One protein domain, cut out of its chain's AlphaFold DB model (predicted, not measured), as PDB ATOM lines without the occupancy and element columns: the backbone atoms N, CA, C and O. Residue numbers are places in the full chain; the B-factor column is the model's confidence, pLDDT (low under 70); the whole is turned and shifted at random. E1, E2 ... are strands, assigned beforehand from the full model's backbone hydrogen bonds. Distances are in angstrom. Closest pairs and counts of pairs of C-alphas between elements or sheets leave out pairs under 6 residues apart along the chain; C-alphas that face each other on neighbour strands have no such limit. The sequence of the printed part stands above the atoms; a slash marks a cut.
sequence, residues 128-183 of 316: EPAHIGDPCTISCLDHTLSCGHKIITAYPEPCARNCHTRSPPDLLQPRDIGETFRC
ATOM      1  N   GLU A 128      71.016  68.237  58.817       54.22
ATOM      2  CA  GLU A 128      72.118  69.106  59.207       54.22
ATOM      3  C   GLU A 128      71.620  70.013  60.345       54.22
ATOM      4  O   GLU A 128      70.460  70.447  60.334       54.22
ATOM      5  N   PRO A 129      72.433  70.221  61.395       58.75
ATOM      6  CA  PRO A 129      71.992  70.930  62.587       58.75
ATOM      7  C   PRO A 129      71.558  72.343  62.203       58.75
ATOM      8  O   PRO A 129      72.369  73.110  61.699       58.75
ATOM      9  N   ALA A 130      70.283  72.670  62.435       55.00
ATOM     10  CA  ALA A 130      69.662  73.891  61.928       55.00
ATOM     11  C   ALA A 130      70.528  75.135  62.185       55.00
ATOM     12  O   ALA A 130      70.760  75.537  63.328       55.00
ATOM     13  N   HIS A 131      71.018  75.721  61.096       49.84
ATOM     14  CA  HIS A 131      72.056  76.735  61.142       49.84
ATOM     15  C   HIS A 131      71.498  78.071  61.656       49.84
ATOM     16  O   HIS A 131      70.503  78.589  61.145       49.84
ATOM     17  N   ILE A 132      72.158  78.641  62.669       53.03
ATOM     18  CA  ILE A 132      71.847  79.969  63.213       53.03
ATOM     19  C   ILE A 132      72.822  80.975  62.599       53.03
ATOM     20  O   ILE A 132      74.022  80.900  62.854       53.03
ATOM     21  N   GLY A 133      72.307  81.949  61.841       56.72
ATOM     22  CA  GLY A 133      73.105  83.025  61.235       56.72
ATOM     23  C   GLY A 133      73.490  82.813  59.769       56.72
ATOM     24  O   GLY A 133      73.942  83.765  59.126       56.72
ATOM     25  N   ASP A 134      73.253  81.624  59.215       61.59
ATOM     26  CA  ASP A 134      73.265  81.428  57.766       61.59
ATOM     27  C   ASP A 134      72.049  82.118  57.115       61.59
ATOM     28  O   ASP A 134      71.010  82.293  57.758       61.59
ATOM     29  N   PRO A 135      72.162  82.584  55.855       66.44
ATOM     30  CA  PRO A 135      71.027  83.177  55.152       66.44
ATOM     31  C   PRO A 135      69.890  82.164  55.023       66.44
ATOM     32  O   PRO A 135      70.167  80.975  54.952       66.44
ATOM     33  N   CYS A 136      68.642  82.640  54.914       71.62
ATOM     34  CA  CYS A 136      67.458  81.796  54.699       71.62
ATOM     35  C   CYS A 136      67.769  80.713  53.656       71.62
ATOM     36  O   CYS A 136      67.932  81.039  52.482       71.62
ATOM     37  N   THR A 137      67.895  79.458  54.084       71.94
ATOM     38  CA  THR A 137      67.943  78.280  53.217       71.94
ATOM     39  C   THR A 137      66.786  77.350  53.563       71.94
ATOM     40  O   THR A 137      66.055  77.544  54.539       71.94
ATOM     41  N   ILE A 138      66.584  76.332  52.727       70.56
ATOM     42  CA  ILE A 138      65.659  75.241  53.035       70.56
ATOM     43  C   ILE A 138      66.072  74.645  54.387       70.56
ATOM     44  O   ILE A 138      67.219  74.246  54.555       70.56
ATOM     45  N   SER A 139      65.127  74.555  55.324       74.88
ATOM     46  CA  SER A 139      65.315  74.064  56.699       74.88
ATOM     47  C   SER A 139      66.121  74.946  57.673       74.88
ATOM     48  O   SER A 139      66.455  74.497  58.769       74.88
ATOM     49  N   CYS A 140      66.340  76.227  57.364       79.25
ATOM     50  CA  CYS A 140      66.705  77.203  58.395       79.25
ATOM     51  C   CYS A 140      65.584  77.376  59.441       79.25
ATOM     52  O   CYS A 140      64.398  77.296  59.121       79.25
ATOM     53  N   LEU A 141      65.978  77.675  60.684       86.69
ATOM     54  CA  LEU A 141      65.090  78.258  61.707       86.69
ATOM     55  C   LEU A 141      65.044  79.793  61.616       86.69
ATOM     56  O   LEU A 141      64.205  80.435  62.236       86.69
ATOM     57  N   ASP A 142      66.001  80.377  60.898       87.81
ATOM     58  CA  ASP A 142      66.247  81.809  60.775       87.81
ATOM     59  C   ASP A 142      65.783  82.307  59.402       87.81
ATOM     60  O   ASP A 142      66.271  81.845  58.366       87.81
ATOM     61  N   HIS A 143      64.849  83.260  59.379       86.88
ATOM     62  CA  HIS A 143      64.409  83.889  58.136       86.88
ATOM     63  C   HIS A 143      64.458  85.419  58.244       86.88
ATOM     64  O   HIS A 143      63.662  86.046  58.948       86.88
ATOM     65  N   THR A 144      65.356  86.038  57.477       89.62
ATOM     66  CA  THR A 144      65.337  87.485  57.222       89.62
ATOM     67  C   THR A 144      64.226  87.811  56.231       89.62
ATOM     68  O   THR A 144      64.191  87.267  55.127       89.62
ATOM     69  N   LEU A 145      63.322  88.713  56.601       89.19
ATOM     70  CA  LEU A 145      62.196  89.139  55.777       89.19
ATOM     71  C   LEU A 145      62.550  90.367  54.923       89.19
ATOM     72  O   LEU A 145      63.486  91.109  55.214       89.19
ATOM     73  N   SER A 146      61.756  90.628  53.888       88.56
ATOM     74  CA  SER A 146      61.880  91.792  52.999       88.56
ATOM     75  C   SER A 146      61.704  93.145  53.704       88.56
ATOM     76  O   SER A 146      62.129  94.165  53.179       88.56
ATOM     77  N   CYS A 147      61.129  93.159  54.910       86.94
ATOM     78  CA  CYS A 147      61.080  94.327  55.796       86.94
ATOM     79  C   CYS A 147      62.355  94.515  56.647       86.94
ATOM     80  O   CYS A 147      62.338  95.295  57.594       86.94
ATOM     81  N   GLY A 148      63.430  93.764  56.382       87.12
ATOM     82  CA  GLY A 148      64.698  93.805  57.125       87.12
ATOM     83  C   GLY A 148      64.689  93.045  58.457       87.12
ATOM     84  O   GLY A 148      65.741  92.634  58.939       87.12
ATOM     85  N   HIS A 149      63.514  92.800  59.039       89.44
ATOM     86  CA  HIS A 149      63.384  92.063  60.292       89.44
ATOM     87  C   HIS A 149      63.647  90.562  60.134       89.44
ATOM     88  O   HIS A 149      63.230  89.931  59.162       89.44
ATOM     89  N   LYS A 150      64.271  89.982  61.157       90.19
ATOM     90  CA  LYS A 150      64.514  88.547  61.310       90.19
ATOM     91  C   LYS A 150      63.410  87.899  62.145       90.19
ATOM     92  O   LYS A 150      63.009  88.450  63.170       90.19
ATOM     93  N   ILE A 151      62.947  86.727  61.724       89.62
ATOM     94  CA  ILE A 151      62.094  85.845  62.526       89.62
ATOM     95  C   ILE A 151      62.828  84.539  62.837       89.62
ATOM     96  O   ILE A 151      63.702  84.118  62.079       89.62
ATOM     97  N   ILE A 152      62.455  83.905  63.948       90.19
ATOM     98  CA  ILE A 152      62.941  82.579  64.331       90.19
ATOM     99  C   ILE A 152      61.723  81.664  64.464       90.19
ATOM    100  O   ILE A 152      60.824  81.950  65.259       90.19
ATOM    101  N   THR A 153      61.663  80.602  63.666       88.75
ATOM    102  CA  THR A 153      60.608  79.582  63.727       88.75
ATOM    103  C   THR A 153      60.925  78.532  64.796       88.75
ATOM    104  O   THR A 153      62.066  78.368  65.225       88.75
ATOM    105  N   ALA A 154      59.902  77.813  65.267       88.31
ATOM    106  CA  ALA A 154      60.081  76.719  66.231       88.31
ATOM    107  C   ALA A 154      60.547  75.406  65.569       88.31
ATOM    108  O   ALA A 154      61.050  74.512  66.247       88.31
ATOM    109  N   TYR A 155      60.362  75.297  64.252       86.31
ATOM    110  CA  TYR A 155      60.698  74.144  63.427       86.31
ATOM    111  C   TYR A 155      61.286  74.632  62.097       86.31
ATOM    112  O   TYR A 155      60.923  75.721  61.651       86.31
ATOM    113  N   PRO A 156      62.177  73.856  61.458       84.12
ATOM    114  CA  PRO A 156      62.719  74.208  60.151       84.12
ATOM    115  C   PRO A 156      61.592  74.306  59.114       84.12
ATOM    116  O   PRO A 156      60.938  73.308  58.808       84.12
ATOM    117  N   GLU A 157      61.375  75.499  58.565       83.12
ATOM    118  CA  GLU A 157      60.321  75.772  57.582       83.12
ATOM    119  C   GLU A 157      60.928  76.176  56.223       83.12
ATOM    120  O   GLU A 157      62.069  76.644  56.154       83.12
ATOM    121  N   PRO A 158      60.219  75.974  55.096       83.56
ATOM    122  CA  PRO A 158      60.633  76.549  53.819       83.56
ATOM    123  C   PRO A 158      60.646  78.088  53.879       83.56
ATOM    124  O   PRO A 158      59.804  78.699  54.531       83.56
ATOM    125  N   CYS A 159      61.554  78.743  53.148       84.06
ATOM    126  CA  CYS A 159      61.539  80.205  53.047       84.06
ATOM    127  C   CYS A 159      60.218  80.688  52.412       84.06
ATOM    128  O   CYS A 159      59.900  80.343  51.274       84.06
ATOM    129  N   ALA A 160      59.449  81.511  53.128       87.44
ATOM    130  CA  ALA A 160      58.219  82.107  52.613       87.44
ATOM    131  C   ALA A 160      58.483  83.146  51.507       87.44
ATOM    132  O   ALA A 160      59.589  83.667  51.336       87.44
ATOM    133  N   ARG A 161      57.423  83.529  50.783       84.69
ATOM    134  CA  ARG A 161      57.476  84.502  49.670       84.69
ATOM    135  C   ARG A 161      58.092  85.853  50.037       84.69
ATOM    136  O   ARG A 161      58.681  86.499  49.176       84.69
ATOM    137  N   ASN A 162      57.951  86.274  51.293       85.75
ATOM    138  CA  ASN A 162      58.481  87.532  51.807       85.75
ATOM    139  C   ASN A 162      59.846  87.406  52.505       85.75
ATOM    140  O   ASN A 162      60.298  88.388  53.087       85.75
ATOM    141  N   CYS A 163      60.517  86.253  52.457       87.06
ATOM    142  CA  CYS A 163      61.923  86.163  52.850       87.06
ATOM    143  C   CYS A 163      62.797  86.966  51.877       87.06
ATOM    144  O   CYS A 163      62.552  86.980  50.669       87.06
ATOM    145  N   HIS A 164      63.841  87.620  52.372       83.81
ATOM    146  CA  HIS A 164      64.797  88.330  51.529       83.81
ATOM    147  C   HIS A 164      65.559  87.315  50.659       83.81
ATOM    148  O   HIS A 164      66.026  86.295  51.163       83.81
ATOM    149  N   THR A 165      65.665  87.541  49.348       68.38
ATOM    150  CA  THR A 165      66.644  86.824  48.511       68.38
ATOM    151  C   THR A 165      68.045  87.295  48.884       68.38
ATOM    152  O   THR A 165      68.258  88.507  48.995       68.38
ATOM    153  N   ARG A 166      69.022  86.400  49.060       61.47
ATOM    154  CA  ARG A 166      70.424  86.851  48.967       61.47
ATOM    155  C   ARG A 166      70.792  87.002  47.489       61.47
ATOM    156  O   ARG A 166      70.044  86.610  46.594       61.47
ATOM    157  N   SER A 167      71.913  87.671  47.240       57.84
ATOM    158  CA  SER A 167      72.467  87.901  45.902       57.84
ATOM    159  C   SER A 167      72.379  86.644  45.015       57.84
ATOM    160  O   SER A 167      72.734  85.569  45.504       57.84
ATOM    161  N   PRO A 168      71.952  86.755  43.737       59.78
ATOM    162  CA  PRO A 168      71.845  85.617  42.821       59.78
ATOM    163  C   PRO A 168      73.110  84.734  42.794       59.78
ATOM    164  O   PRO A 168      74.210  85.283  42.900       59.78
ATOM    165  N   PRO A 169      72.991  83.401  42.608       57.47
ATOM    166  CA  PRO A 169      71.850  82.692  42.019       57.47
ATOM    167  C   PRO A 169      70.914  82.027  43.049       57.47
ATOM    168  O   PRO A 169      71.051  80.851  43.375       57.47
ATOM    169  N   ASP A 170      69.873  82.740  43.482       59.81
ATOM    170  CA  ASP A 170      68.914  82.277  44.504       59.81
ATOM    171  C   ASP A 170      67.797  81.364  43.927       59.81
ATOM    172  O   ASP A 170      66.654  81.345  44.383       59.81
ATOM    173  N   LEU A 171      68.118  80.629  42.854       55.00
ATOM    174  CA  LEU A 171      67.178  79.864  42.017       55.00
ATOM    175  C   LEU A 171      66.753  78.512  42.617       55.00
ATOM    176  O   LEU A 171      65.869  77.855  42.072       55.00
ATOM    177  N   LEU A 172      67.395  78.074  43.704       61.06
ATOM    178  CA  LEU A 172      67.239  76.725  44.267       61.06
ATOM    179  C   LEU A 172      66.305  76.644  45.480       61.06
ATOM    180  O   LEU A 172      66.137  75.563  46.037       61.06
ATOM    181  N   GLN A 173      65.684  77.751  45.894       64.25
ATOM    182  CA  GLN A 173      64.797  77.777  47.058       64.25
ATOM    183  C   GLN A 173      63.324  77.889  46.643       64.25
ATOM    184  O   GLN A 173      62.903  78.955  46.182       64.25
ATOM    185  N   PRO A 174      62.503  76.834  46.825       67.00
ATOM    186  CA  PRO A 174      61.067  76.903  46.580       67.00
ATOM    187  C   PRO A 174      60.401  77.852  47.582       67.00
ATOM    188  O   PRO A 174      60.126  77.487  48.723       67.00
ATOM    189  N   ARG A 175      60.100  79.076  47.141       68.75
ATOM    190  CA  ARG A 175      59.425  80.122  47.935       68.75
ATOM    191  C   ARG A 175      57.911  79.919  48.043       68.75
ATOM    192  O   ARG A 175      57.160  80.880  48.173       68.75
ATOM    193  N   ASP A 176      57.442  78.681  47.906       61.22
ATOM    194  CA  ASP A 176      56.062  78.373  47.513       61.22
ATOM    195  C   ASP A 176      55.135  77.938  48.654       61.22
ATOM    196  O   ASP A 176      54.058  77.388  48.418       61.22
ATOM    197  N   ILE A 177      55.475  78.293  49.898       67.94
ATOM    198  CA  ILE A 177      54.424  78.458  50.905       67.94
ATOM    199  C   ILE A 177      53.549  79.633  50.444       67.94
ATOM    200  O   ILE A 177      54.030  80.749  50.242       67.94
ATOM    201  N   GLY A 178      52.252  79.382  50.253       74.44
ATOM    202  CA  GLY A 178      51.287  80.431  49.902       74.44
ATOM    203  C   GLY A 178      51.090  81.473  51.009       74.44
ATOM    204  O   GLY A 178      50.575  82.559  50.744       74.44
ATOM    205  N   GLU A 179      51.515  81.153  52.231       82.62
ATOM    206  CA  GLU A 179      51.472  82.015  53.406       82.62
ATOM    207  C   GLU A 179      52.782  82.801  53.562       82.62
ATOM    208  O   GLU A 179      53.879  82.289  53.342       82.62
ATOM    209  N   THR A 180      52.661  84.076  53.931       87.31
ATOM    210  CA  THR A 180      53.791  84.957  54.234       87.31
ATOM    211  C   THR A 180      54.046  85.009  55.733       87.31
ATOM    212  O   THR A 180      53.114  85.114  56.536       87.31
ATOM    213  N   PHE A 181      55.319  85.019  56.120       87.69
ATOM    214  CA  PHE A 181      55.698  85.211  57.513       87.69
ATOM    215  C   PHE A 181      55.272  86.591  58.013       87.69
ATOM    216  O   PHE A 181      55.506  87.609  57.357       87.69
ATOM    217  N   ARG A 182      54.679  86.639  59.206       87.94
ATOM    218  CA  ARG A 182      54.248  87.890  59.833       87.94
ATOM    219  C   ARG A 182      55.301  88.371  60.822       87.94
ATOM    220  O   ARG A 182      55.473  87.780  61.882       87.94
ATOM    221  N   CYS A 183      55.980  89.465  60.490       90.06
ATOM    222  CA  CYS A 183      56.896  90.115  61.419       90.06
ATOM    223  C   CYS A 183      56.123  90.720  62.602       90.06
ATOM    224  O   CYS A 183      55.263  91.581  62.402       90.06
TER     225      CYS A 183
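What this domain is: This is residues 128 to 183 of the 316 residues of an uncharacterized protein of Cercospora zeina (UniProt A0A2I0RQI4). There is little regular structure here: one small hairpin of two short strands, E1 and E2, set in a compact, rounded body of loops. A long loop stretch, residues 128 to 141, comes before the hairpin, and a longer one, residues 153 to 183, follows it. The printed part has 56 residues and no named helix; its two strands, E1 then E2, form an antiparallel sheet, and the class is all strand, though the named elements hold only 6 residues. The radius of gyration of the C-alphas is 10.3 A, and the spans are 24 by 24 by 20 A.

Where its parts are: The printed part begins at Glu 128, C-alpha (72.118, 69.106, 59.207). E1, residues 142 to 144, begins at C-alpha 142 (66.247, 81.809, 60.775) and is 6.8 A long. E2, residues 150 to 152, is 6.9 A long and ends at C-alpha 152 (62.941, 82.579, 64.331).

How they stand to each other: E1 and E2 are a hairpin with a tight link of 5 residues, antiparallel with 158 degrees between their directions. C-alphas 144 and 150 face each other at 4.3 A. N 151 and O 143, 2.9 A apart, are within hydrogen-bond range.

The domain as a whole: The two C-alphas farthest apart, those of Glu 128 and Cys 147, are 27.7 A apart. The printed part has no cut. The mean pLDDT of the printed part is 75.6, with residues 128 to 135 and 165 to 177 under 70.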